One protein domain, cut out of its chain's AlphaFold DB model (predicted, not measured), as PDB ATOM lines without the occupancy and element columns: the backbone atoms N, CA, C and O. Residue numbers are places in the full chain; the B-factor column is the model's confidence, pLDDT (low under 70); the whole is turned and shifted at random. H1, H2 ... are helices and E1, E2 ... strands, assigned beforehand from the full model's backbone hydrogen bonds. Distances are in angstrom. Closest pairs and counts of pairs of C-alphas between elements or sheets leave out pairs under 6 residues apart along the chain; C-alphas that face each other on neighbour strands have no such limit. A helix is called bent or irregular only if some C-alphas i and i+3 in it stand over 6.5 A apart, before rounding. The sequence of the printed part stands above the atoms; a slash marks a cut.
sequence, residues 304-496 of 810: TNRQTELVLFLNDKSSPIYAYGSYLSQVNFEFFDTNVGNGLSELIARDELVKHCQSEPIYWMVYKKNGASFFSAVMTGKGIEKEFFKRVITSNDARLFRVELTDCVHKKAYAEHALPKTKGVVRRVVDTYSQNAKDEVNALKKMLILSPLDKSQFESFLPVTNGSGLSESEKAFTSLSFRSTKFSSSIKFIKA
ATOM      1  N   THR A 304      36.539  -8.892  27.595       91.88
ATOM      2  CA  THR A 304      37.137  -8.099  28.678       91.88
ATOM      3  C   THR A 304      37.181  -6.617  28.328       91.88
ATOM      4  O   THR A 304      36.795  -5.778  29.134       91.88
ATOM      5  N   ASN A 305      37.551  -6.259  27.097       90.12
ATOM      6  CA  ASN A 305      37.638  -4.853  26.693       90.12
ATOM      7  C   ASN A 305      36.279  -4.152  26.559       90.12
ATOM      8  O   ASN A 305      36.232  -2.923  26.476       90.12
ATOM      9  N   ARG A 306      35.184  -4.915  26.508       91.88
ATOM     10  CA  ARG A 306      33.806  -4.406  26.483       91.88
ATOM     11  C   ARG A 306      33.006  -4.763  27.737       91.88
ATOM     12  O   ARG A 306      31.808  -4.506  27.768       91.88
ATOM     13  N   GLN A 307      33.662  -5.309  28.757       92.88
ATOM     14  CA  GLN A 307      33.064  -5.621  30.051       92.88
ATOM     15  C   GLN A 307      32.510  -4.344  30.685       92.88
ATOM     16  O   GLN A 307      33.241  -3.363  30.823       92.88
ATOM     17  N   THR A 308      31.240  -4.362  31.075       93.69
ATOM     18  CA  THR A 308      30.599  -3.290  31.853       93.69
ATOM     19  C   THR A 308      30.459  -3.682  33.320       93.69
ATOM     20  O   THR A 308      30.342  -2.814  34.184       93.69
ATOM     21  N   GLU A 309      30.521  -4.983  33.603       95.62
ATOM     22  CA  GLU A 309      30.469  -5.558  34.935       95.62
ATOM     23  C   GLU A 309      31.633  -5.034  35.790       95.62
ATOM     24  O   GLU A 309      32.783  -5.001  35.337       95.62
ATOM     25  N   LEU A 310      31.346  -4.625  37.023       96.81
ATOM     26  CA  LEU A 310      32.345  -4.247  38.020       96.81
ATOM     27  C   LEU A 310      32.536  -5.416  38.988       96.81
ATOM     28  O   LEU A 310      31.590  -5.825  39.656       96.81
ATOM     29  N   VAL A 311      33.749  -5.966  39.049       97.69
ATOM     30  CA  VAL A 311      34.055  -7.146  39.870       97.69
ATOM     31  C   VAL A 311      34.785  -6.700  41.125       97.69
ATOM     32  O   VAL A 311      35.850  -6.097  41.027       97.69
ATOM     33  N   LEU A 312      34.233  -6.999  42.295       97.56
ATOM     34  CA  LEU A 312      34.841  -6.680  43.582       97.56
ATOM     35  C   LEU A 312      35.364  -7.955  44.235       97.56
ATOM     36  O   LEU A 312      34.597  -8.875  44.509       97.56
ATOM     37  N   PHE A 313      36.662  -8.003  44.504       97.56
ATOM     38  CA  PHE A 313      37.294  -9.121  45.191       97.56
ATOM     39  C   PHE A 313      37.293  -8.886  46.694       97.56
ATOM     40  O   PHE A 313      37.803  -7.871  47.179       97.56
ATOM     41  N   LEU A 314      36.718  -9.842  47.415       96.12
ATOM     42  CA  LEU A 314      36.502  -9.790  48.850       96.12
ATOM     43  C   LEU A 314      37.518 -10.670  49.578       96.12
ATOM     44  O   LEU A 314      37.811 -11.787  49.143       96.12
ATOM     45  N   ASN A 315      37.999 -10.194  50.721       93.69
ATOM     46  CA  ASN A 315      38.788 -11.005  51.649       93.69
ATOM     47  C   ASN A 315      37.915 -11.932  52.514       93.69
ATOM     48  O   ASN A 315      36.690 -11.961  52.386       93.69
ATOM     49  N   ASP A 316      38.547 -12.642  53.452       90.12
ATOM     50  CA  ASP A 316      37.882 -13.508  54.438       90.12
ATOM     51  C   ASP A 316      36.779 -12.808  55.248       90.12
ATOM     52  O   ASP A 316      35.797 -13.429  55.649       90.12
ATOM     53  N   LYS A 317      36.902 -11.494  55.465       89.38
ATOM     54  CA  LYS A 317      35.919 -10.682  56.198       89.38
ATOM     55  C   LYS A 317      34.797 -10.153  55.299       89.38
ATOM     56  O   LYS A 317      34.050  -9.276  55.718       89.38
ATOM     57  N   SER A 318      34.687 -10.648  54.063       89.44
ATOM     58  CA  SER A 318      33.741 -10.165  53.048       89.44
ATOM     59  C   SER A 318      33.882  -8.671  52.719       89.44
ATOM     60  O   SER A 318      32.942  -8.047  52.231       89.44
ATOM     61  N   SER A 319      35.057  -8.089  52.969       90.56
ATOM     62  CA  SER A 319      35.344  -6.687  52.674       90.56
ATOM     63  C   SER A 319      36.039  -6.565  51.312       90.56
ATOM     64  O   SER A 319      36.990  -7.318  51.060       90.56
ATOM     65  N   PRO A 320      35.585  -5.658  50.426       93.94
ATOM     66  CA  PRO A 320      36.187  -5.471  49.112       93.94
ATOM     67  C   PRO A 320      37.573  -4.830  49.222       93.94
ATOM     68  O   PRO A 320      37.732  -3.764  49.808       93.94
ATOM     69  N   ILE A 321      38.571  -5.475  48.614       93.75
ATOM     70  CA  ILE A 321      39.952  -4.968  48.533       93.75
ATOM     71  C   ILE A 321      40.233  -4.412  47.136       93.75
ATOM     72  O   ILE A 321      40.740  -3.299  46.986       93.75
ATOM     73  N   TYR A 322      39.877  -5.181  46.105       95.62
ATOM     74  CA  TYR A 322      40.129  -4.826  44.714       95.62
ATOM     75  C   TYR A 322      38.831  -4.688  43.940       95.62
ATOM     76  O   TYR A 322      37.948  -5.535  44.045       95.62
ATOM     77  N   ALA A 323      38.760  -3.655  43.111       95.88
ATOM     78  CA  ALA A 323      37.796  -3.562  42.030       95.88
ATOM     79  C   ALA A 323      38.503  -3.884  40.712       95.88
ATOM     80  O   ALA A 323      39.623  -3.436  40.499       95.88
ATOM     81  N   TYR A 324      37.875  -4.641  39.823       95.88
ATOM     82  CA  TYR A 324      38.450  -5.030  38.539       95.88
ATOM     83  C   TYR A 324      37.454  -4.837  37.402       95.88
ATOM     84  O   TYR A 324      36.258  -5.118  37.535       95.88
ATOM     85  N   GLY A 325      37.973  -4.413  36.253       93.88
ATOM     86  CA  GLY A 325      37.237  -4.449  35.000       93.88
ATOM     87  C   GLY A 325      37.840  -3.568  33.918       93.88
ATOM     88  O   GLY A 325      38.988  -3.128  33.997       93.88
ATOM     89  N   SER A 326      37.059  -3.322  32.871       91.94
ATOM     90  CA  SER A 326      37.485  -2.499  31.741       91.94
ATOM     91  C   SER A 326      37.386  -1.002  32.062       91.94
ATOM     92  O   SER A 326      36.982  -0.596  33.151       91.94
ATOM     93  N   TYR A 327      37.694  -0.151  31.079       89.00
ATOM     94  CA  TYR A 327      37.370   1.275  31.168       89.00
ATOM     95  C   TYR A 327      35.874   1.532  31.432       89.00
ATOM     96  O   TYR A 327      35.531   2.464  32.145       89.00
ATOM     97  N   LEU A 328      34.978   0.697  30.903       91.75
ATOM     98  CA  LEU A 328      33.536   0.854  31.112       91.75
ATOM     99  C   LEU A 328      33.120   0.441  32.530       91.75
ATOM    100  O   LEU A 328      32.254   1.075  33.121       91.75
ATOM    101  N   SER A 329      33.779  -0.570  33.104       94.88
ATOM    102  CA  SER A 329      33.622  -0.926  34.519       94.88
ATOM    103  C   SER A 329      34.119   0.191  35.440       94.88
ATOM    104  O   SER A 329      33.522   0.431  36.485       94.88
ATOM    105  N   GLN A 330      35.184   0.896  35.041       93.44
ATOM    106  CA  GLN A 330      35.730   2.030  35.788       93.44
ATOM    107  C   GLN A 330      34.697   3.155  35.940       93.44
ATOM    108  O   GLN A 330      34.524   3.665  37.039       93.44
ATOM    109  N   VAL A 331      33.924   3.458  34.890       92.81
ATOM    110  CA  VAL A 331      32.821   4.439  34.959       92.81
ATOM    111  C   VAL A 331      31.777   4.048  36.018       92.81
ATOM    112  O   VAL A 331      31.232   4.909  36.707       92.81
ATOM    113  N   ASN A 332      31.506   2.750  36.189       94.56
ATOM    114  CA  ASN A 332      30.601   2.262  37.236       94.56
ATOM    115  C   ASN A 332      31.220   2.327  38.637       94.56
ATOM    116  O   ASN A 332      30.489   2.488  39.608       94.56
ATOM    117  N   PHE A 333      32.544   2.223  38.755       95.62
ATOM    118  CA  PHE A 333      33.256   2.406  40.020       95.62
ATOM    119  C   PHE A 333      33.277   3.886  40.445       95.62
ATOM    120  O   PHE A 333      32.928   4.207  41.581       95.62
ATOM    121  N   GLU A 334      33.583   4.785  39.506       94.38
ATOM    122  CA  GLU A 334      33.634   6.245  39.698       94.38
ATOM    123  C   GLU A 334      32.255   6.851  40.005       94.38
ATOM    124  O   GLU A 334      32.147   7.900  40.644       94.38
ATOM    125  N   PHE A 335      31.160   6.171  39.640       94.19
ATOM    126  CA  PHE A 335      29.810   6.558  40.067       94.19
ATOM    127  C   PHE A 335      29.714   6.732  41.594       94.19
ATOM    128  O   PHE A 335      29.000   7.621  42.063       94.19
ATOM    129  N   PHE A 336      30.469   5.949  42.367       94.19
ATOM    130  CA  PHE A 336      30.475   5.995  43.829       94.19
ATOM    131  C   PHE A 336      31.443   7.032  44.425       94.19
ATOM    132  O   PHE A 336      31.484   7.178  45.647       94.19
ATOM    133  N   ASP A 337      32.180   7.785  43.603       92.06
ATOM    134  CA  ASP A 337      33.099   8.821  44.081       92.06
ATOM    135  C   ASP A 337      32.355  10.039  44.618       92.06
ATOM    136  O   ASP A 337      31.411  10.542  44.015       92.06
ATOM    137  N   THR A 338      32.804  10.569  45.743       89.94
ATOM    138  CA  THR A 338      32.306  11.820  46.320       89.94
ATOM    139  C   THR A 338      33.479  12.737  46.640       89.94
ATOM    140  O   THR A 338      34.643  12.341  46.565       89.94
ATOM    141  N   ASN A 339      33.186  13.958  47.079       87.62
ATOM    142  CA  ASN A 339      34.202  14.870  47.601       87.62
ATOM    143  C   ASN A 339      34.923  14.346  48.862       87.62
ATOM    144  O   ASN A 339      35.975  14.874  49.208       87.62
ATOM    145  N   VAL A 340      34.378  13.332  49.547       87.44
ATOM    146  CA  VAL A 340      34.938  12.747  50.779       87.44
ATOM    147  C   VAL A 340      35.434  11.301  50.602       87.44
ATOM    148  O   VAL A 340      35.714  10.622  51.593       87.44
ATOM    149  N   GLY A 341      35.551  10.829  49.353       88.88
ATOM    150  CA  GLY A 341      36.043   9.493  48.988       88.88
ATOM    151  C   GLY A 341      35.028   8.649  48.209       88.88
ATOM    152  O   GLY A 341      33.933   9.115  47.892       88.88
ATOM    153  N   ASN A 342      35.389   7.403  47.900       92.38
ATOM    154  CA  ASN A 342      34.511   6.447  47.221       92.38
ATOM    155  C   ASN A 342      33.630   5.707  48.243       92.38
ATOM    156  O   ASN A 342      34.154   5.091  49.165       92.38
ATOM    157  N   GLY A 343      32.304   5.769  48.091       92.44
ATOM    158  CA  GLY A 343      31.350   5.213  49.063       92.44
ATOM    159  C   GLY A 343      30.923   3.761  48.831       92.44
ATOM    160  O   GLY A 343      30.000   3.290  49.499       92.44
ATOM    161  N   LEU A 344      31.526   3.053  47.870       94.44
ATOM    162  CA  LEU A 344      31.059   1.735  47.434       94.44
ATOM    163  C   LEU A 344      31.131   0.680  48.545       94.44
ATOM    164  O   LEU A 344      30.164  -0.051  48.746       94.44
ATOM    165  N   SER A 345      32.243   0.596  49.284       92.94
ATOM    166  CA  SER A 345      32.395  -0.425  50.335       92.94
ATOM    167  C   SER A 345      31.367  -0.251  51.446       92.94
ATOM    168  O   SER A 345      30.801  -1.227  51.933       92.94
ATOM    169  N   GLU A 346      31.146   0.988  51.871       92.25
ATOM    170  CA  GLU A 346      30.224   1.325  52.943       92.25
ATOM    171  C   GLU A 346      28.776   1.048  52.534       92.25
ATOM    172  O   GLU A 346      28.009   0.515  53.333       92.25
ATOM    173  N   LEU A 347      28.416   1.325  51.279       93.88
ATOM    174  CA  LEU A 347      27.106   0.974  50.736       93.88
ATOM    175  C   LEU A 347      26.890  -0.542  50.657       93.88
ATOM    176  O   LEU A 347      25.825  -1.019  51.040       93.88
ATOM    177  N   ILE A 348      27.901  -1.305  50.226       94.25
ATOM    178  CA  ILE A 348      27.844  -2.777  50.195       94.25
ATOM    179  C   ILE A 348      27.585  -3.344  51.591       94.25
ATOM    180  O   ILE A 348      26.774  -4.260  51.743       94.25
ATOM    181  N   ALA A 349      28.279  -2.808  52.598       92.50
ATOM    182  CA  ALA A 349      28.114  -3.220  53.987       92.50
ATOM    183  C   ALA A 349      26.732  -2.832  54.529       92.50
ATOM    184  O   ALA A 349      26.056  -3.660  55.134       92.50
ATOM    185  N   ARG A 350      26.296  -1.592  54.277       92.62
ATOM    186  CA  ARG A 350      25.014  -1.048  54.738       92.62
ATOM    187  C   ARG A 350      23.816  -1.811  54.174       92.62
ATOM    188  O   ARG A 350      22.899  -2.122  54.925       92.62
ATOM    189  N   ASP A 351      23.841  -2.132  52.885       93.88
ATOM    190  CA  ASP A 351      22.763  -2.879  52.225       93.88
ATOM    191  C   ASP A 351      22.921  -4.404  52.376       93.88
ATOM    192  O   ASP A 351      22.165  -5.178  51.788       93.88
ATOM    193  N   GLU A 352      23.912  -4.850  53.157       94.62
ATOM    194  CA  GLU A 352      24.239  -6.254  53.406       94.62
ATOM    195  C   GLU A 352      24.293  -7.093  52.111       94.62
ATOM    196  O   GLU A 352      23.793  -8.221  52.079       94.62
ATOM    197  N   LEU A 353      24.861  -6.563  51.013       95.44
ATOM    198  CA  LEU A 353      24.724  -7.200  49.691       95.44
ATOM    199  C   LEU A 353      25.222  -8.646  49.705       95.44
ATOM    200  O   LEU A 353      24.512  -9.535  49.257       95.44
ATOM    201  N   VAL A 354      26.395  -8.884  50.305       94.62
ATOM    202  CA  VAL A 354      27.017 -10.216  50.409       94.62
ATOM    203  C   VAL A 354      26.104 -11.225  51.106       94.62
ATOM    204  O   VAL A 354      26.116 -12.401  50.757       94.62
ATOM    205  N   LYS A 355      25.316 -10.793  52.093       93.50
ATOM    206  CA  LYS A 355      24.373 -11.656  52.815       93.50
ATOM    207  C   LYS A 355      23.158 -11.978  51.947       93.50
ATOM    208  O   LYS A 355      22.750 -13.133  51.892       93.50
ATOM    209  N   HIS A 356      22.624 -10.981  51.243       91.81
ATOM    210  CA  HIS A 356      21.458 -11.142  50.378       91.81
ATOM    211  C   HIS A 356      21.743 -11.997  49.132       91.81
ATOM    212  O   HIS A 356      20.859 -12.721  48.692       91.81
ATOM    213  N   CYS A 357      22.963 -11.965  48.581       91.31
ATOM    214  CA  CYS A 357      23.312 -12.695  47.357       91.31
ATOM    215  C   CYS A 357      24.013 -14.054  47.571       91.31
ATOM    216  O   CYS A 357      24.665 -14.544  46.653       91.31
ATOM    217  N   GLN A 358      23.904 -14.680  48.755       89.50
ATOM    218  CA  GLN A 358      24.513 -16.004  49.006       89.50
ATOM    219  C   GLN A 358      23.881 -17.129  48.176       89.50
ATOM    220  O   GLN A 358      24.588 -18.037  47.749       89.50
ATOM    221  N   SER A 359      22.557 -17.107  47.999       85.00
ATOM    222  CA  SER A 359      21.809 -18.188  47.343       85.00
ATOM    223  C   SER A 359      21.494 -17.896  45.884       85.00
ATOM    224  O   SER A 359      21.512 -18.802  45.055       85.00
ATOM    225  N   GLU A 360      21.180 -16.642  45.567       88.44
ATOM    226  CA  GLU A 360      20.750 -16.242  44.235       88.44
ATOM    227  C   GLU A 360      21.161 -14.800  43.898       88.44
ATOM    228  O   GLU A 360      21.394 -13.987  44.798       88.44
ATOM    229  N   PRO A 361      21.253 -14.465  42.598       92.06
ATOM    230  CA  PRO A 361      21.432 -13.093  42.148       92.06
ATOM    231  C   PRO A 361      20.327 -12.164  42.663       92.06
ATOM    232  O   PRO A 361      19.144 -12.484  42.532       92.06
ATOM    233  N   ILE A 362      20.719 -10.984  43.147       93.94
ATOM    234  CA  ILE A 362      19.813  -9.927  43.627       93.94
ATOM    235  C   ILE A 362      19.863  -8.702  42.713       93.94
ATOM    236  O   ILE A 362      20.758  -8.571  41.876       93.94
ATOM    237  N   TYR A 363      18.935  -7.766  42.907       94.25
ATOM    238  CA  TYR A 363      18.935  -6.488  42.197       94.25
ATOM    239  C   TYR A 363      19.143  -5.340  43.166       94.25
ATOM    240  O   TYR A 363      18.426  -5.210  44.156       94.25
ATOM    241  N   TRP A 364      20.132  -4.507  42.870       96.12
ATOM    242  CA  TRP A 364      20.551  -3.403  43.712       96.12
ATOM    243  C   TRP A 364      20.359  -2.077  42.987       96.12
ATOM    244  O   TRP A 364      20.826  -1.881  41.862       96.12
ATOM    245  N   MET A 365      19.641  -1.173  43.637       95.25
ATOM    246  CA  MET A 365      19.303   0.142  43.120       95.25
ATOM    247  C   MET A 365      20.067   1.199  43.894       95.25
ATOM    248  O   MET A 365      20.034   1.199  45.123       95.25
ATOM    249  N   VAL A 366      20.699   2.129  43.183       95.94
ATOM    250  CA  VAL A 366      21.427   3.237  43.804       95.94
ATOM    251  C   VAL A 366      21.103   4.530  43.078       95.94
ATOM    252  O   VAL A 366      21.221   4.605  41.860       95.94
ATOM    253  N   TYR A 367      20.731   5.564  43.821       94.06
ATOM    254  CA  TYR A 367      20.537   6.928  43.339       94.06
ATOM    255  C   TYR A 367      21.502   7.862  44.066       94.06
ATOM    256  O   TYR A 367      21.571   7.863  45.295       94.06
ATOM    257  N   LYS A 368      22.253   8.665  43.313       92.38
ATOM    258  CA  LYS A 368      23.221   9.617  43.854       92.38
ATOM    259  C   LYS A 368      22.652  11.028  43.798       92.38
ATOM    260  O   LYS A 368      22.306  11.528  42.736       92.38
ATOM    261  N   LYS A 369      22.600  11.702  44.946       88.19
ATOM    262  CA  LYS A 369      22.111  13.076  45.072       88.19
ATOM    263  C   LYS A 369      23.260  14.050  45.313       88.19
ATOM    264  O   LYS A 369      24.067  13.853  46.226       88.19
ATOM    265  N   ASN A 370      23.287  15.132  44.530       82.06
ATOM    266  CA  ASN A 370      24.218  16.263  44.660       82.06
ATOM    267  C   ASN A 370      25.699  15.845  44.763       82.06
ATOM    268  O   ASN A 370      26.494  16.520  45.409       82.06
ATOM    269  N   GLY A 371      26.060  14.691  44.198       75.25
ATOM    270  CA  GLY A 371      27.426  14.168  44.237       75.25
ATOM    271  C   GLY A 371      27.930  13.654  45.596       75.25
ATOM    272  O   GLY A 371      29.065  13.190  45.644       75.25
ATOM    273  N   ALA A 372      27.136  13.707  46.675       77.69
ATOM    274  CA  ALA A 372      27.629  13.469  48.042       77.69
ATOM    275  C   ALA A 372      26.769  12.529  48.906       77.69
ATOM    276  O   ALA A 372      27.276  11.960  49.871       77.69
ATOM    277  N   SER A 373      25.484  12.361  48.586       87.56
ATOM    278  CA  SER A 373      24.581  11.468  49.324       87.56
ATOM    279  C   SER A 373      24.072  10.364  48.413       87.56
ATOM    280  O   SER A 373      23.754  10.617  47.250       87.56
ATOM    281  N   PHE A 374      23.931   9.158  48.949       93.31
ATOM    282  CA  PHE A 374      23.382   8.019  48.227       93.31
ATOM    283  C   PHE A 374      22.030   7.626  48.808       93.31
ATOM    284  O   PHE A 374      21.796   7.741  50.006       93.31
ATOM    285  N   PHE A 375      21.144   7.147  47.951       94.38
ATOM    286  CA  PHE A 375      19.967   6.389  48.331       94.38
ATOM    287  C   PHE A 375      20.118   5.012  47.716       94.38
ATOM    288  O   PHE A 375      20.427   4.919  46.527       94.38
ATOM    289  N   SER A 376      19.944   3.957  48.499       95.00
ATOM    290  CA  SER A 376      20.188   2.604  48.018       95.00
ATOM    291  C   SER A 376      19.212   1.604  48.618       95.00
ATOM    292  O   SER A 376      18.715   1.799  49.727       95.00
ATOM    293  N   ALA A 377      18.885   0.574  47.839       93.88
ATOM    294  CA  ALA A 377      17.999  -0.501  48.259       93.88
ATOM    295  C   ALA A 377      18.255  -1.777  47.451       93.88
ATOM    296  O   ALA A 377      18.497  -1.726  46.240       93.88
ATOM    297  N   VAL A 378      18.147  -2.926  48.116       92.94
ATOM    298  CA  VAL A 378      18.049  -4.241  47.471       92.94
ATOM    299  C   VAL A 378      16.580  -4.522  47.180       92.94
ATOM    300  O   VAL A 378      15.732  -4.303  48.037       92.94
ATOM    301  N   MET A 379      16.266  -5.002  45.979       87.44
ATOM    302  CA  MET A 379      14.909  -5.415  45.636       87.44
ATOM    303  C   MET A 379      14.596  -6.760  46.306       87.44
ATOM    304  O   MET A 379      15.108  -7.798  45.894       87.44
ATOM    305  N   THR A 380      13.743  -6.735  47.326       79.94
ATOM    306  CA  THR A 380      13.205  -7.899  48.049       79.94
ATOM    307  C   THR A 380      11.703  -8.098  47.816       79.94
ATOM    308  O   THR A 380      11.142  -9.110  48.225       79.94
ATOM    309  N   GLY A 381      11.044  -7.148  47.140       67.56
ATOM    310  CA  GLY A 381       9.613  -7.188  46.821       67.56
ATOM    311  C   GLY A 381       8.737  -6.377  47.784       67.56
ATOM    312  O   GLY A 381       7.512  -6.369  47.636       67.56
ATOM    313  N   LYS A 382       9.339  -5.650  48.738       69.00
ATOM    314  CA  LYS A 382       8.631  -4.808  49.720       69.00
ATOM    315  C   LYS A 382       8.124  -3.501  49.101       69.00
ATOM    316  O   LYS A 382       8.649  -3.008  48.106       69.00
ATOM    317  N   GLY A 383       7.118  -2.885  49.730       73.56
ATOM    318  CA  GLY A 383       6.429  -1.699  49.195       73.56
ATOM    319  C   GLY A 383       7.329  -0.485  48.910       73.56
ATOM    320  O   GLY A 383       7.223   0.108  47.840       73.56
ATOM    321  N   ILE A 384       8.251  -0.136  49.819       81.50
ATOM    322  CA  ILE A 384       9.122   1.049  49.657       81.50
ATOM    323  C   ILE A 384      10.109   0.909  48.486       81.50
ATOM    324  O   ILE A 384      10.417   1.889  47.813       81.50
ATOM    325  N   GLU A 385      10.572  -0.310  48.209       84.50
ATOM    326  CA  GLU A 385      11.515  -0.606  47.125       84.50
ATOM    327  C   GLU A 385      10.846  -0.430  45.758       84.50
ATOM    328  O   GLU A 385      11.461   0.110  44.840       84.50
ATOM    329  N   LYS A 386       9.566  -0.818  45.639       78.81
ATOM    330  CA  LYS A 386       8.771  -0.644  44.413       78.81
ATOM    331  C   LYS A 386       8.582   0.835  44.064       78.81
ATOM    332  O   LYS A 386       8.683   1.204  42.895       78.81
ATOM    333  N   GLU A 387       8.362   1.691  45.061       80.56
ATOM    334  CA  GLU A 387       8.293   3.144  44.855       80.56
ATOM    335  C   GLU A 387       9.675   3.752  44.573       80.56
ATOM    336  O   GLU A 387       9.818   4.586  43.677       80.56
ATOM    337  N   PHE A 388      10.725   3.292  45.263       87.44
ATOM    338  CA  PHE A 388      12.094   3.742  45.003       87.44
ATOM    339  C   PHE A 388      12.569   3.378  43.587       87.44
ATOM    340  O   PHE A 388      13.240   4.173  42.924       87.44
ATOM    341  N   PHE A 389      12.152   2.222  43.072       86.88
ATOM    342  CA  PHE A 389      12.427   1.800  41.703       86.88
ATOM    343  C   PHE A 389      11.915   2.805  40.662       86.88
ATOM    344  O   PHE A 389      12.648   3.142  39.730       86.88
ATOM    345  N   LYS A 390      10.718   3.380  40.855       83.06
ATOM    346  CA  LYS A 390      10.186   4.431  39.966       83.06
ATOM    347  C   LYS A 390      11.119   5.643  39.883       83.06
ATOM    348  O   LYS A 390      11.345   6.193  38.802       83.06
ATOM    349  N   ARG A 391      11.715   6.037  41.014       84.81
ATOM    350  CA  ARG A 391      12.706   7.122  41.069       84.81
ATOM    351  C   ARG A 391      14.007   6.755  40.351       84.81
ATOM    352  O   ARG A 391      14.581   7.585  39.652       84.81
ATOM    353  N   VAL A 392      14.479   5.524  40.523       89.50
ATOM    354  CA  VAL A 392      15.728   5.027  39.921       89.50
ATOM    355  C   VAL A 392      15.626   4.986  38.399       89.50
ATOM    356  O   VAL A 392      16.526   5.464  37.706       89.50
ATOM    357  N   ILE A 393      14.518   4.470  37.869       87.31
ATOM    358  CA  ILE A 393      14.297   4.364  36.425       87.31
ATOM    359  C   ILE A 393      14.331   5.738  35.748       87.31
ATOM    360  O   ILE A 393      15.060   5.906  34.769       87.31
ATOM    361  N   THR A 394      13.677   6.740  36.337       83.19
ATOM    362  CA  THR A 394      13.535   8.095  35.768       83.19
ATOM    363  C   THR A 394      14.764   9.001  35.928       83.19
ATOM    364  O   THR A 394      14.856  10.029  35.261       83.19
ATOM    365  N   SER A 395      15.730   8.655  36.787       87.50
ATOM    366  CA  SER A 395      16.877   9.525  37.097       87.50
ATOM    367  C   SER A 395      18.177   9.106  36.401       87.50
ATOM    368  O   SER A 395      18.611   7.962  36.520       87.50
ATOM    369  N   ASN A 396      18.869  10.040  35.741       87.00
ATOM    370  CA  ASN A 396      20.192   9.792  35.140       87.00
ATOM    371  C   ASN A 396      21.306   9.551  36.180       87.00
ATOM    372  O   ASN A 396      22.274   8.835  35.901       87.00
ATOM    373  N   ASP A 397      21.131  10.071  37.396       91.25
ATOM    374  CA  ASP A 397      22.053   9.906  38.528       91.25
ATOM    375  C   ASP A 397      21.804   8.611  39.313       91.25
ATOM    376  O   ASP A 397      22.251   8.448  40.450       91.25
ATOM    377  N   ALA A 398      21.074   7.672  38.714       93.81
ATOM    378  CA  ALA A 398      20.807   6.371  39.290       93.81
ATOM    379  C   ALA A 398      21.425   5.233  38.471       93.81
ATOM    380  O   ALA A 398      21.671   5.339  37.263       93.81
ATOM    381  N   ARG A 399      21.668   4.117  39.149       94.69
ATOM    382  CA  ARG A 399      22.159   2.863  38.587       94.69
ATOM    383  C   ARG A 399      21.315   1.709  39.112       94.69
ATOM    384  O   ARG A 399      20.878   1.716  40.261       94.69
ATOM    385  N   LEU A 400      21.103   0.730  38.241       94.88
ATOM    386  CA  LEU A 400      20.474  -0.543  38.555       94.88
ATOM    387  C   LEU A 400      21.497  -1.637  38.259       94.88
ATOM    388  O   LEU A 400      22.018  -1.707  37.147       94.88
ATOM    389  N   PHE A 401      21.787  -2.474  39.247       96.19
ATOM    390  CA  PHE A 401      22.728  -3.577  39.120       96.19
ATOM    391  C   PHE A 401      22.027  -4.900  39.389       96.19
ATOM    392  O   PHE A 401      21.280  -5.025  40.355       96.19
ATOM    393  N   ARG A 402      22.334  -5.911  38.581       95.75
ATOM    394  CA  ARG A 402      22.214  -7.311  38.985       95.75
ATOM    395  C   ARG A 402      23.495  -7.692  39.719       95.75
ATOM    396  O   ARG A 402      24.586  -7.473  39.194       95.75
ATOM    397  N   VAL A 403      23.365  -8.226  40.923       96.44
ATOM    398  CA  VAL A 403      24.480  -8.503  41.829       96.44
ATOM    399  C   VAL A 403      24.575  -9.997  42.083       96.44
ATOM    400  O   VAL A 403      23.592 -10.624  42.470       96.44
ATOM    401  N   GLU A 404      25.765 -10.553  41.888       95.00
ATOM    402  CA  GLU A 404      26.052 -11.976  42.084       95.00
ATOM    403  C   GLU A 404      27.257 -12.173  42.997       95.00
ATOM    404  O   GLU A 404      28.206 -11.389  42.952       95.00
ATOM    405  N   LEU A 405      27.238 -13.245  43.788       95.50
ATOM    406  CA  LEU A 405      28.371 -13.679  44.596       95.50
ATOM    407  C   LEU A 405      28.900 -15.007  44.071       95.50
ATOM    408  O   LEU A 405      28.138 -15.946  43.862       95.50
ATOM    409  N   THR A 406      30.210 -15.091  43.880       94.06
ATOM    410  CA  THR A 406      30.883 -16.321  43.446       94.06
ATOM    411  C   THR A 406      32.173 -16.527  44.229       94.06
ATOM    412  O   THR A 406      32.762 -15.570  44.734       94.06
ATOM    413  N   ASP A 407      32.634 -17.770  44.340       93.62
ATOM    414  CA  ASP A 407      33.897 -18.077  45.009       93.62
ATOM    415  C   ASP A 407      35.103 -17.859  44.082       93.62
ATOM    416  O   ASP A 407      35.047 -18.069  42.866       93.62
ATOM    417  N   CYS A 408      36.237 -17.470  44.667       94.00
ATOM    418  CA  CYS A 408      37.512 -17.389  43.961       94.00
ATOM    419  C   CYS A 408      38.090 -18.795  43.757       94.00
ATOM    420  O   CYS A 408      38.626 -19.424  44.675       94.00
ATOM    421  N   VAL A 409      38.057 -19.285  42.517       91.38
ATOM    422  CA  VAL A 409      38.688 -20.558  42.145       91.38
ATOM    423  C   VAL A 409      40.191 -20.342  41.934       91.38
ATOM    424  O   VAL A 409      40.667 -20.219  40.811       91.38
ATOM    425  N   HIS A 410      40.959 -20.316  43.024       91.88
ATOM    426  CA  HIS A 410      42.391 -19.969  43.045       91.88
ATOM    427  C   HIS A 410      43.249 -20.737  42.028       91.88
ATOM    428  O   HIS A 410      44.128 -20.157  41.395       91.88
ATOM    429  N   LYS A 411      42.957 -22.024  41.792       89.31
ATOM    430  CA  LYS A 411      43.646 -22.838  40.770       89.31
ATOM    431  C   LYS A 411      43.536 -22.262  39.350       89.31
ATOM    432  O   LYS A 411      44.414 -22.502  38.528       89.31
ATOM    433  N   LYS A 412      42.475 -21.497  39.072       89.69
ATOM    434  CA  LYS A 412      42.229 -20.828  37.791       89.69
ATOM    435  C   LYS A 412      42.878 -19.443  37.695       89.69
ATOM    436  O   LYS A 412      42.901 -18.883  36.608       89.69
ATOM    437  N   ALA A 413      43.440 -18.894  38.776       90.56
ATOM    438  CA  ALA A 413      44.053 -17.560  38.764       90.56
ATOM    439  C   ALA A 413      45.298 -17.484  37.863       90.56
ATOM    440  O   ALA A 413      45.573 -16.456  37.244       90.56
ATOM    441  N   TYR A 414      46.047 -18.579  37.752       87.88
ATOM    442  CA  TYR A 414      47.327 -18.602  37.050       87.88
ATOM    443  C   TYR A 414      47.194 -19.378  35.745       87.88
ATOM    444  O   TYR A 414      46.800 -20.541  35.749       87.88
ATOM    445  N   ALA A 415      47.497 -18.732  34.623       77.69
ATOM    446  CA  ALA A 415      47.533 -19.393  33.325       77.69
ATOM    447  C   ALA A 415      48.973 -19.792  32.982       77.69
ATOM    448  O   ALA A 415      49.907 -19.040  33.261       77.69
ATOM    449  N   GLU A 416      49.135 -20.963  32.370       73.69
ATOM    450  CA  GLU A 416      50.391 -21.382  31.747       73.69
ATOM    451  C   GLU A 416      50.311 -21.214  30.227       73.69
ATOM    452  O   GLU A 416      49.228 -21.185  29.640       73.69
ATOM    453  N   HIS A 417      51.476 -21.137  29.592       73.75
ATOM    454  CA  HIS A 417      51.607 -21.070  28.142       73.75
ATOM    455  C   HIS A 417      51.063 -22.352  27.479       73.75
ATOM    456  O   HIS A 417      51.368 -23.468  27.911       73.75
ATOM    457  N   ALA A 418      50.288 -22.206  26.399       81.31
ATOM    458  CA  ALA A 418      49.742 -23.352  25.666       81.31
ATOM    459  C   ALA A 418      50.760 -24.049  24.739       81.31
ATOM    460  O   ALA A 418      50.457 -25.113  24.190       81.31
ATOM    461  N   LEU A 419      51.953 -23.471  24.552       81.62
ATOM    462  CA  LEU A 419      53.012 -24.068  23.742       81.62
ATOM    463  C   LEU A 419      53.742 -25.193  24.490       81.62
ATOM    464  O   LEU A 419      53.891 -25.130  25.711       81.62
ATOM    465  N   PRO A 420      54.250 -26.209  23.768       73.50
ATOM    466  CA  PRO A 420      55.095 -27.241  24.355       73.50
ATOM    467  C   PRO A 420      56.306 -26.648  25.089       73.50
ATOM    468  O   PRO A 420      56.991 -25.771  24.560       73.50
ATOM    469  N   LYS A 421      56.639 -27.188  26.268       67.06
ATOM    470  CA  LYS A 421      57.851 -26.822  27.025       67.06
ATOM    471  C   LYS A 421      59.098 -27.416  26.354       67.06
ATOM    472  O   LYS A 421      59.723 -28.339  26.869       67.06
ATOM    473  N   THR A 422      59.470 -26.922  25.177       54.72
ATOM    474  CA  THR A 422      60.772 -27.216  24.564       54.72
ATOM    475  C   THR A 422      61.850 -26.268  25.086       54.72
ATOM    476  O   THR A 422      61.579 -25.097  25.339       54.72
ATOM    477  N   LYS A 423      63.092 -26.757  25.233       44.78
ATOM    478  CA  LYS A 423      64.257 -25.901  25.525       44.78
ATOM    479  C   LYS A 423      64.322 -24.777  24.473       44.78
ATOM    480  O   LYS A 423      64.410 -25.089  23.288       44.78
ATOM    481  N   GLY A 424      64.243 -23.514  24.907       47.84
ATOM    482  CA  GLY A 424      64.302 -22.323  24.041       47.84
ATOM    483  C   GLY A 424      62.995 -21.535  23.857       47.84
ATOM    484  O   GLY A 424      62.981 -20.605  23.055       47.84
ATOM    485  N   VAL A 425      61.900 -21.876  24.552       53.19
ATOM    486  CA  VAL A 425      60.735 -20.971  24.653       53.19
ATOM    487  C   VAL A 425      61.079 -19.857  25.647       53.19
ATOM    488  O   VAL A 425      61.320 -20.131  26.825       53.19
ATOM    489  N   VAL A 426      61.136 -18.618  25.155       54.41
ATOM    490  CA  VAL A 426      61.434 -17.421  25.952       54.41
ATOM    491  C   VAL A 426      60.336 -17.255  27.007       54.41
ATOM    492  O   VAL A 426      59.153 -17.291  26.686       54.41
ATOM    493  N   ARG A 427      60.700 -17.060  28.279       60.34
ATOM    494  CA  ARG A 427      59.712 -16.705  29.312       60.34
ATOM    495  C   ARG A 427      59.128 -15.327  28.998       60.34
ATOM    496  O   ARG A 427      59.886 -14.373  28.842       60.34
ATOM    497  N   ARG A 428      57.799 -15.193  28.965       64.38
ATOM    498  CA  ARG A 428      57.142 -13.883  28.839       64.38
ATOM    499  C   ARG A 428      56.848 -13.298  30.210       64.38
ATOM    500  O   ARG A 428      56.452 -14.015  31.129       64.38
ATOM    501  N   VAL A 429      56.890 -11.971  30.338       63.41
ATOM    502  CA  VAL A 429      56.403 -11.317  31.570       63.41
ATOM    503  C   VAL A 429      54.925 -11.657  31.800       63.41
ATOM    504  O   VAL A 429      54.520 -11.865  32.945       63.41
ATOM    505  N   VAL A 430      54.136 -11.816  30.724       68.75
ATOM    506  CA  VAL A 430      52.714 -12.215  30.784       68.75
ATOM    507  C   VAL A 430      52.460 -13.651  31.263       68.75
ATOM    508  O   VAL A 430      51.312 -13.963  31.574       68.75
ATOM    509  N   ASP A 431      53.497 -14.473  31.433       70.81
ATOM    510  CA  ASP A 431      53.384 -15.817  32.023       70.81
ATOM    511  C   ASP A 431      53.841 -15.850  33.492       70.81
ATOM    512  O   ASP A 431      53.745 -16.873  34.168       70.81
ATOM    513  N   THR A 432      54.352 -14.729  34.011       74.88
ATOM    514  CA  THR A 432      54.919 -14.658  35.364       74.88
ATOM    515  C   THR A 432      54.051 -13.870  36.329       74.88
ATOM    516  O   THR A 432      53.423 -12.876  35.956       74.88
ATOM    517  N   TYR A 433      54.042 -14.322  37.581       82.31
ATOM    518  CA  TYR A 433      53.321 -13.713  38.691       82.31
ATOM    519  C   TYR A 433      54.291 -13.555  39.861       82.31
ATOM    520  O   TYR A 433      54.928 -14.531  40.268       82.31
ATOM    521  N   SER A 434      54.412 -12.333  40.380       82.81
ATOM    522  CA  SER A 434      55.248 -12.040  41.550       82.81
ATOM    523  C   SER A 434      54.729 -12.752  42.801       82.81
ATOM    524  O   SER A 434      53.541 -13.073  42.876       82.81
ATOM    525  N   GLN A 435      55.595 -12.970  43.796       84.25
ATOM    526  CA  GLN A 435      55.173 -13.576  45.061       84.25
ATOM    527  C   GLN A 435      54.102 -12.725  45.760       84.25
ATOM    528  O   GLN A 435      53.054 -13.257  46.101       84.25
ATOM    529  N   ASN A 436      54.283 -11.401  45.811       85.12
ATOM    530  CA  ASN A 436      53.283 -10.482  46.362       85.12
ATOM    531  C   ASN A 436      51.919 -10.622  45.673       85.12
ATOM    532  O   ASN A 436      50.903 -10.723  46.345       85.12
ATOM    533  N   ALA A 437      51.884 -10.690  44.336       87.62
ATOM    534  CA  ALA A 437      50.625 -10.884  43.615       87.62
ATOM    535  C   ALA A 437      49.959 -12.222  43.974       87.62
ATOM    536  O   ALA A 437      48.737 -12.288  44.060       87.62
ATOM    537  N   LYS A 438      50.741 -13.287  44.200       91.38
ATOM    538  CA  LYS A 438      50.203 -14.580  44.640       91.38
ATOM    539  C   LYS A 438      49.640 -14.508  46.055       91.38
ATOM    540  O   LYS A 438      48.552 -15.024  46.291       91.38
ATOM    541  N   ASP A 439      50.357 -13.865  46.970       91.12
ATOM    542  CA  ASP A 439      49.933 -13.702  48.363       91.12
ATOM    543  C   ASP A 439      48.649 -12.865  48.444       91.12
ATOM    544  O   ASP A 439      47.695 -13.255  49.116       91.12
ATOM    545  N   GLU A 440      48.580 -11.774  47.674       92.38
ATOM    546  CA  GLU A 440      47.379 -10.950  47.538       92.38
ATOM    547  C   GLU A 440      46.197 -11.752  46.988       92.38
ATOM    548  O   GLU A 440      45.109 -11.682  47.550       92.38
ATOM    549  N   VAL A 441      46.399 -12.546  45.931       94.31
ATOM    550  CA  VAL A 441      45.347 -13.391  45.342       94.31
ATOM    551  C   VAL A 441      44.866 -14.465  46.319       94.31
ATOM    552  O   VAL A 441      43.666 -14.703  46.403       94.31
ATOM    553  N   ASN A 442      45.767 -15.083  47.087       93.94
ATOM    554  CA  ASN A 442      45.429 -16.123  48.068       93.94
ATOM    555  C   ASN A 442      44.573 -15.606  49.240       93.94
ATOM    556  O   ASN A 442      43.852 -16.381  49.886       93.94
ATOM    557  N   ALA A 443      44.639 -14.302  49.520       94.25
ATOM    558  CA  ALA A 443      43.803 -13.644  50.519       94.25
ATOM    559  C   ALA A 443      42.358 -13.393  50.036       94.25
ATOM    560  O   ALA A 443      41.484 -13.097  50.852       94.25
ATOM    561  N   LEU A 444      42.084 -13.510  48.731       96.19
ATOM    562  CA  LEU A 444      40.765 -13.252  48.144       96.19
ATOM    563  C   LEU A 444      39.915 -14.519  48.186       96.19
ATOM    564  O   LEU A 444      40.316 -15.562  47.685       96.19
ATOM    565  N   LYS A 445      38.712 -14.450  48.755       95.44
ATOM    566  CA  LYS A 445      37.835 -15.626  48.886       95.44
ATOM    567  C   LYS A 445      36.645 -15.596  47.958       95.44
ATOM    568  O   LYS A 445      36.307 -16.622  47.376       95.44
ATOM    569  N   LYS A 446      36.021 -14.430  47.807       96.12
ATOM    570  CA  LYS A 446      34.779 -14.269  47.050       96.12
ATOM    571  C   LYS A 446      34.873 -13.104  46.077       96.12
ATOM    572  O   LYS A 446      35.657 -12.179  46.273       96.12
ATOM    573  N   MET A 447      34.058 -13.153  45.036       97.12
ATOM    574  CA  MET A 447      33.855 -12.083  44.070       97.12
ATOM    575  C   MET A 447      32.401 -11.640  44.122       97.12
ATOM    576  O   MET A 447      31.501 -12.458  43.938       97.12
ATOM    577  N   LEU A 448      32.184 -10.346  44.338       97.12
ATOM    578  CA  LEU A 448      30.890  -9.697  44.172       97.12
ATOM    579  C   LEU A 448      30.865  -9.024  42.794       97.12
ATOM    580  O   LEU A 448      31.634  -8.098  42.535       97.12
ATOM    581  N   ILE A 449      30.015  -9.511  41.896       97.25
ATOM    582  CA  ILE A 449      29.934  -9.062  40.503       97.25
ATOM    583  C   ILE A 449      28.725  -8.140  40.361       97.25
ATOM    584  O   ILE A 449      27.586  -8.576  40.516       97.25
ATOM    585  N   LEU A 450      28.969  -6.867  40.046       97.25
ATOM    586  CA  LEU A 450      27.937  -5.858  39.808       97.25
ATOM    587  C   LEU A 450      27.739  -5.684  38.297       97.25
ATOM    588  O   LEU A 450      28.531  -5.024  37.623       97.25
ATOM    589  N   SER A 451      26.682  -6.284  37.755       95.81
ATOM    590  CA  SER A 451      26.321  -6.194  36.337       95.81
ATOM    591  C   SER A 451      25.324  -5.051  36.120       95.81
ATOM    592  O   SER A 451      24.177  -5.176  36.554       95.81
ATOM    593  N   PRO A 452      25.711  -3.930  35.483       94.56
ATOM    594  CA  PRO A 452      24.787  -2.825  35.242       94.56
ATOM    595  C   PRO A 452      23.686  -3.241  34.259       94.56
ATOM    596  O   PRO A 452      23.958  -3.832  33.211       94.56
ATOM    597  N   LEU A 453      22.448  -2.896  34.593       93.00
ATOM    598  CA  LEU A 453      21.274  -3.088  33.749       93.00
ATOM    599  C   LEU A 453      20.869  -1.766  33.099       93.00
ATOM    600  O   LEU A 453      21.026  -0.693  33.690       93.00
ATOM    601  N   ASP A 454      20.347  -1.842  31.877       90.25
ATOM    602  CA  ASP A 454      19.891  -0.657  31.161       90.25
ATOM    603  C   ASP A 454      18.482  -0.282  31.615       90.25
ATOM    604  O   ASP A 454      17.506  -0.928  31.246       90.25
ATOM    605  N   LYS A 455      18.383   0.782  32.416       88.12
ATOM    606  CA  LYS A 455      17.131   1.236  33.033       88.12
ATOM    607  C   LYS A 455      16.025   1.509  32.012       88.12
ATOM    608  O   LYS A 455      14.869   1.262  32.338       88.12
ATOM    609  N   SER A 456      16.353   1.956  30.794       84.50
ATOM    610  CA  SER A 456      15.329   2.260  29.783       84.50
ATOM    611  C   SER A 456      14.550   1.014  29.351       84.50
ATOM    612  O   SER A 456      13.400   1.103  28.939       84.50
ATOM    613  N   GLN A 457      15.154  -0.171  29.486       84.69
ATOM    614  CA  GLN A 457      14.517  -1.454  29.182       84.69
ATOM    615  C   GLN A 457      13.513  -1.884  30.259       84.69
ATOM    616  O   GLN A 457      12.744  -2.823  30.051       84.69
ATOM    617  N   PHE A 458      13.521  -1.207  31.411       81.25
ATOM    618  CA  PHE A 458      12.674  -1.528  32.550       81.25
ATOM    619  C   PHE A 458      11.575  -0.484  32.821       81.25
ATOM    620  O   PHE A 458      10.819  -0.636  33.780       81.25
ATOM    621  N   GLU A 459      11.438   0.551  31.985       76.38
ATOM    622  CA  GLU A 459      10.453   1.632  32.164       76.38
ATOM    623  C   GLU A 459       8.998   1.143  32.204       76.38
ATOM    624  O   GLU A 459       8.202   1.628  33.000       76.38
ATOM    625  N   SER A 460       8.627   0.127  31.429       67.06
ATOM    626  CA  SER A 460       7.274  -0.457  31.480       67.06
ATOM    627  C   SER A 460       7.029  -1.413  32.640       67.06
ATOM    628  O   SER A 460       5.891  -1.840  32.839       67.06
ATOM    629  N   PHE A 461       8.060  -1.793  33.394       65.94
ATOM    630  CA  PHE A 461       7.888  -2.641  34.575       65.94
ATOM    631  C   PHE A 461       7.403  -1.846  35.790       65.94
ATOM    632  O   PHE A 461       7.189  -2.430  36.850       65.94
ATOM    633  N   LEU A 462       7.195  -0.531  35.649       65.00
ATOM    634  CA  LEU A 462       6.568   0.280  36.683       65.00
ATOM    635  C   LEU A 462       5.165  -0.286  36.985       65.00
ATOM    636  O   LEU A 462       4.341  -0.406  36.075       65.00
ATOM    637  N   PRO A 463       4.864  -0.653  38.242       53.91
ATOM    638  CA  PRO A 463       3.526  -1.102  38.600       53.91
ATOM    639  C   PRO A 463       2.518   0.025  38.339       53.91
ATOM    640  O   PRO A 463       2.759   1.176  38.709       53.91
ATOM    641  N   VAL A 464       1.380  -0.312  37.720       51.72
ATOM    642  CA  VAL A 464       0.241   0.606  37.567       51.72
ATOM    643  C   VAL A 464      -0.282   0.912  38.966       51.72
ATOM    644  O   VAL A 464      -1.005   0.115  39.561       51.72
ATOM    645  N   THR A 465       0.127   2.040  39.540       48.94
ATOM    646  CA  THR A 465      -0.417   2.487  40.820       48.94
ATOM    647  C   THR A 465      -1.753   3.167  40.589       48.94
ATOM    648  O   THR A 465      -1.820   4.228  39.971       48.94
ATOM    649  N   ASN A 466      -2.816   2.560  41.117       38.41
ATOM    650  CA  ASN A 466      -4.103   3.218  41.277       38.41
ATOM    651  C   ASN A 466      -3.923   4.398  42.241       38.41
ATOM    652  O   ASN A 466      -3.622   4.192  43.411       38.41
ATOM    653  N   GLY A 467      -4.088   5.620  41.733       43.34
ATOM    654  CA  GLY A 467      -4.476   6.793  42.517       43.34
ATOM    655  C   GLY A 467      -3.739   7.020  43.840       43.34
ATOM    656  O   GLY A 467      -4.326   6.909  44.907       43.34
ATOM    657  N   SER A 468      -2.481   7.427  43.783       41.03
ATOM    658  CA  SER A 468      -1.952   8.451  44.690       41.03
ATOM    659  C   SER A 468      -0.775   9.092  43.974       41.03
ATOM    660  O   SER A 468       0.038   8.397  43.364       41.03
ATOM    661  N   GLY A 469      -0.754  10.425  43.928       46.69
ATOM    662  CA  GLY A 469       0.353  11.155  43.323       46.69
ATOM    663  C   GLY A 469       1.670  10.657  43.905       46.69
ATOM    664  O   GLY A 469       1.736  10.348  45.096       46.69
ATOM    665  N   LEU A 470       2.693  10.557  43.053       46.44
ATOM    666  CA  LEU A 470       4.073  10.354  43.478       46.44
ATOM    667  C   LEU A 470       4.301  11.206  44.728       46.44
ATOM    668  O   LEU A 470       4.195  12.433  44.659       46.44
ATOM    669  N   SER A 471       4.644  10.600  45.865       49.25
ATOM    670  CA  SER A 471       5.374  11.377  46.854       49.25
ATOM    671  C   SER A 471       6.757  11.611  46.243       49.25
ATOM    672  O   SER A 471       7.720  10.915  46.551       49.25
ATOM    673  N   GLU A 472       6.864  12.583  45.336       51.16
ATOM    674  CA  GLU A 472       8.144  13.095  44.837       51.16
ATOM    675  C   GLU A 472       8.991  13.653  45.991       51.16
ATOM    676  O   GLU A 472      10.181  13.920  45.833       51.16
ATOM    677  N   SER A 473       8.398  13.799  47.185       55.81
ATOM    678  CA  SER A 473       9.108  14.167  48.392       55.81
ATOM    679  C   SER A 473      10.090  13.068  48.800       55.81
ATOM    680  O   SER A 473       9.711  12.008  49.300       55.81
ATOM    681  N   GLU A 474      11.375  13.386  48.698       59.72
ATOM    682  CA  GLU A 474      12.515  12.588  49.167       59.72
ATOM    683  C   GLU A 474      12.395  12.140  50.634       59.72
ATOM    684  O   GLU A 474      13.029  11.166  51.037       59.72
ATOM    685  N   LYS A 475      11.533  12.804  51.420       67.88
ATOM    686  CA  LYS A 475      11.142  12.385  52.774       67.88
ATOM    687  C   LYS A 475      10.691  10.920  52.822       67.88
ATOM    688  O   LYS A 475      11.027  10.231  53.784       67.88
ATOM    689  N   ALA A 476      10.008  10.436  51.780       73.38
ATOM    690  CA  ALA A 476       9.528   9.057  51.684       73.38
ATOM    691  C   ALA A 476      10.661   8.015  51.635       73.38
ATOM    692  O   ALA A 476      10.457   6.872  52.030       73.38
ATOM    693  N   PHE A 477      11.870   8.412  51.215       83.62
ATOM    694  CA  PHE A 477      13.031   7.527  51.071       83.62
ATOM    695  C   PHE A 477      14.135   7.811  52.097       83.62
ATOM    696  O   PHE A 477      15.269   7.365  51.924       83.62
ATOM    697  N   THR A 478      13.840   8.537  53.180       83.38
ATOM    698  CA  THR A 478      14.847   8.907  54.194       83.38
ATOM    699  C   THR A 478      15.532   7.679  54.806       83.38
ATOM    700  O   THR A 478      16.744   7.696  55.009       83.38
ATOM    701  N   SER A 479      14.795   6.581  55.011       85.88
ATOM    702  CA  SER A 479      15.338   5.298  55.492       85.88
ATOM    703  C   SER A 479      16.335   4.649  54.522       85.88
ATOM    704  O   SER A 479      17.206   3.896  54.952       85.88
ATOM    705  N   LEU A 480      16.243   4.974  53.228       90.19
ATOM    706  CA  LEU A 480      17.143   4.512  52.168       90.19
ATOM    707  C   LEU A 480      18.332   5.452  51.964       90.19
ATOM    708  O   LEU A 480      19.250   5.115  51.223       90.19
ATOM    709  N   SER A 481      18.366   6.611  52.625       90.38
ATOM    710  CA  SER A 481      19.464   7.571  52.495       90.38
ATOM    711  C   SER A 481      20.712   7.126  53.261       90.38
ATOM    712  O   SER A 481      20.618   6.501  54.315       90.38
ATOM    713  N   PHE A 482      21.884   7.441  52.725       88.75
ATOM    714  CA  PHE A 482      23.177   7.226  53.350       88.75
ATOM    715  C   PHE A 482      24.122   8.369  52.992       88.75
ATOM    716  O   PHE A 482      24.274   8.758  51.829       88.75
ATOM    717  N   ARG A 483      24.758   8.918  54.024       86.31
ATOM    718  CA  ARG A 483      25.749   9.983  53.918       86.31
ATOM    719  C   ARG A 483      26.828   9.723  54.955       86.31
ATOM    720  O   ARG A 483      26.511   9.459  56.110       86.31
ATOM    721  N   SER A 484      28.082   9.843  54.543       83.25
ATOM    722  CA  SER A 484      29.225   9.814  55.452       83.25
ATOM    723  C   SER A 484      29.980  11.137  55.383       83.25
ATOM    724  O   SER A 484      29.965  11.818  54.357       83.25
ATOM    725  N   THR A 485      30.640  11.508  56.478       79.94
ATOM    726  CA  THR A 485      31.588  12.630  56.515       79.94
ATOM    727  C   THR A 485      32.950  12.247  55.934       79.94
ATOM    728  O   THR A 485      33.690  13.125  55.498       79.94
ATOM    729  N   LYS A 486      33.273  10.947  55.903       83.06
ATOM    730  CA  LYS A 486      34.482  10.384  55.293       83.06
ATOM    731  C   LYS A 486      34.245   8.926  54.915       83.06
ATOM    732  O   LYS A 486      33.728   8.160  55.728       83.06
ATOM    733  N   PHE A 487      34.650   8.528  53.715       82.44
ATOM    734  CA  PHE A 487      34.713   7.113  53.355       82.44
ATOM    735  C   PHE A 487      36.094   6.560  53.716       82.44
ATOM    736  O   PHE A 487      37.122   7.189  53.463       82.44
ATOM    737  N   SER A 488      36.105   5.432  54.418       66.50
ATOM    738  CA  SER A 488      37.307   4.813  54.996       66.50
ATOM    739  C   SER A 488      37.921   3.755  54.083       66.50
ATOM    740  O   SER A 488      39.096   3.418  54.232       66.50
ATOM    741  N   SER A 489      37.136   3.238  53.137       65.75
ATOM    742  CA  SER A 489      37.570   2.183  52.233       65.75
ATOM    743  C   SER A 489      38.480   2.712  51.117       65.75
ATOM    744  O   SER A 489      38.183   3.692  50.439       65.75
ATOM    745  N   SER A 490      39.617   2.041  50.911       76.94
ATOM    746  CA  SER A 490      40.519   2.275  49.775       76.94
ATOM    747  C   SER A 490      40.444   1.091  48.813       76.94
ATOM    748  O   SER A 490      41.425   0.383  48.595       76.94
ATOM    749  N   ILE A 491      39.254   0.840  48.251       90.94
ATOM    750  CA  ILE A 491      39.127  -0.163  47.187       90.94
ATOM    751  C   ILE A 491      40.035   0.274  46.035       90.94
ATOM    752  O   ILE A 491      39.844   1.338  45.444       90.94
ATOM    753  N   LYS A 492      41.025  -0.551  45.699       91.75
ATOM    754  CA  LYS A 492      41.942  -0.245  44.602       91.75
ATOM    755  C   LYS A 492      41.363  -0.769  43.295       91.75
ATOM    756  O   LYS A 492      41.194  -1.976  43.124       91.75
ATOM    757  N   PHE A 493      41.096   0.134  42.355       92.25
ATOM    758  CA  PHE A 493      40.668  -0.245  41.014       92.25
ATOM    759  C   PHE A 493      41.858  -0.737  40.176       92.25
ATOM    760  O   PHE A 493      42.836  -0.019  39.961       92.25
ATOM    761  N   ILE A 494      41.765  -1.968  39.684       92.00
ATOM    762  CA  ILE A 494      42.711  -2.631  38.796       92.00
ATOM    763  C   ILE A 494      42.070  -2.724  37.413       92.00
ATOM    764  O   ILE A 494      41.145  -3.500  37.170       92.00
ATOM    765  N   LYS A 495      42.573  -1.914  36.486       87.94
ATOM    766  CA  LYS A 495      42.066  -1.865  35.118       87.94
ATOM    767  C   LYS A 495      42.596  -3.034  34.288       87.94
ATOM    768  O   LYS A 495      43.793  -3.310  34.299       87.94
ATOM    769  N   ALA A 496      41.717  -3.656  33.512       85.88
ATOM    770  CA  ALA A 496      42.087  -4.657  32.524       85.88
ATOM    771  C   ALA A 496      42.963  -4.051  31.415       85.88
ATOM    772  O   ALA A 496      42.658  -2.983  30.870       85.88
TER     773      ALA A 496
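AT A GLANCE: This is residues 304 to 496 of the 810 residues of an uncharacterized protein of Crocinitomicaceae bacterium (UniProt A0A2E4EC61). A strongly twisted sheet of seven strands, curled like part of a barrel, wraps round the short helix H1, while H4 and H7 cover its E4 end from the other face, making three layers. A long loop, residues 408 to 434 before H5, reaches out at one end, where residues 418 to 424 stick out, and residues 462 to 473 loop out at the opposite end. The printed part has 193 residues, in order E1 E2 H1 H2 H3 E3 E4 H4 E5 H5 E6 H6 H7 E7, of mixed class; the sheet, E4 E3 E5 E6 E1 E2 E7, is mixed. It is only just loose, close to compact, with a radius of gyration of the C-alphas of 19.8 A and spans of 78 by 36 by 28 A.

IN THESE COORDINATES: The strands are E4, residues 373 to 378; E3, 362 to 369, 23.2 A; E5, 398 to 407, 28.3 A; E6, 444 to 452, 23.0 A; E1, 310 to 315, from C-alpha 310 at (32.345, -4.247, 38.020); E2, 320 to 325; and E7, 492 to 495, ending with C-alpha 495 at (42.066, -1.865, 35.118). The helices are H1, 327 to 334; H2, 344 to 350; H3, 353 to 356; H4, 383 to 394, 18.1 A; H5, 435 to 442; H6, 455 to 461; and H7, 474 to 480. H6 and H7 are irregular: C-alphas 457 and 460 are 7.7 A apart, 476 and 479 7.9 A.

HOW THE PARTS SIT: E5 and E6 are antiparallel, with N 404 and O 449 at 3.0 A; E2 and edge strand E7 are parallel, with N 494 and O 323 at 2.7 A. E4, H4, E5 and E6, H6, H7, E7 are split strand-helix-strand units, their parallel strands not neighbours, with right-handed crossovers. The sheet curls round H1; its closest C-alphas to E1 are Ser 329 and Leu 310, 5.0 A. H2 is only just at the sheet's level, at 3.8 A; H3, at 5.7 A, is over none of the strands. H4, at 9.1 A, is over E4 and only just over E3 and E5. H7, at 8.1 A, is only just over none. H4 touches H6 with residues 392 to 393 alone, Ile 393 and Lys 455 being closest, 5.4 A. H5 and H6 only graze the sheet. O i to N i+4 pairs are all within hydrogen-bond range in H2 and H5, but 3 of 4 in H1, 6 of 8 in H4, 0 of 3 in H6 and 1 of 3 in H7, where O i to N i+3 gives 2 of 4 and 3 of 4; H3 is too short for such a pair.

THE WHOLE: The C-alphas farthest apart, of Lys 423 and Gly 467, are 78.0 A apart. The printed part has no cut; the links E5 to H5, H6 to H7 and H7 to E7 are long. Mean pLDDT of the printed part is 84.6; residues 381 to 382, 421 to 430, 460 to 475 and 488 to 489 are under 70.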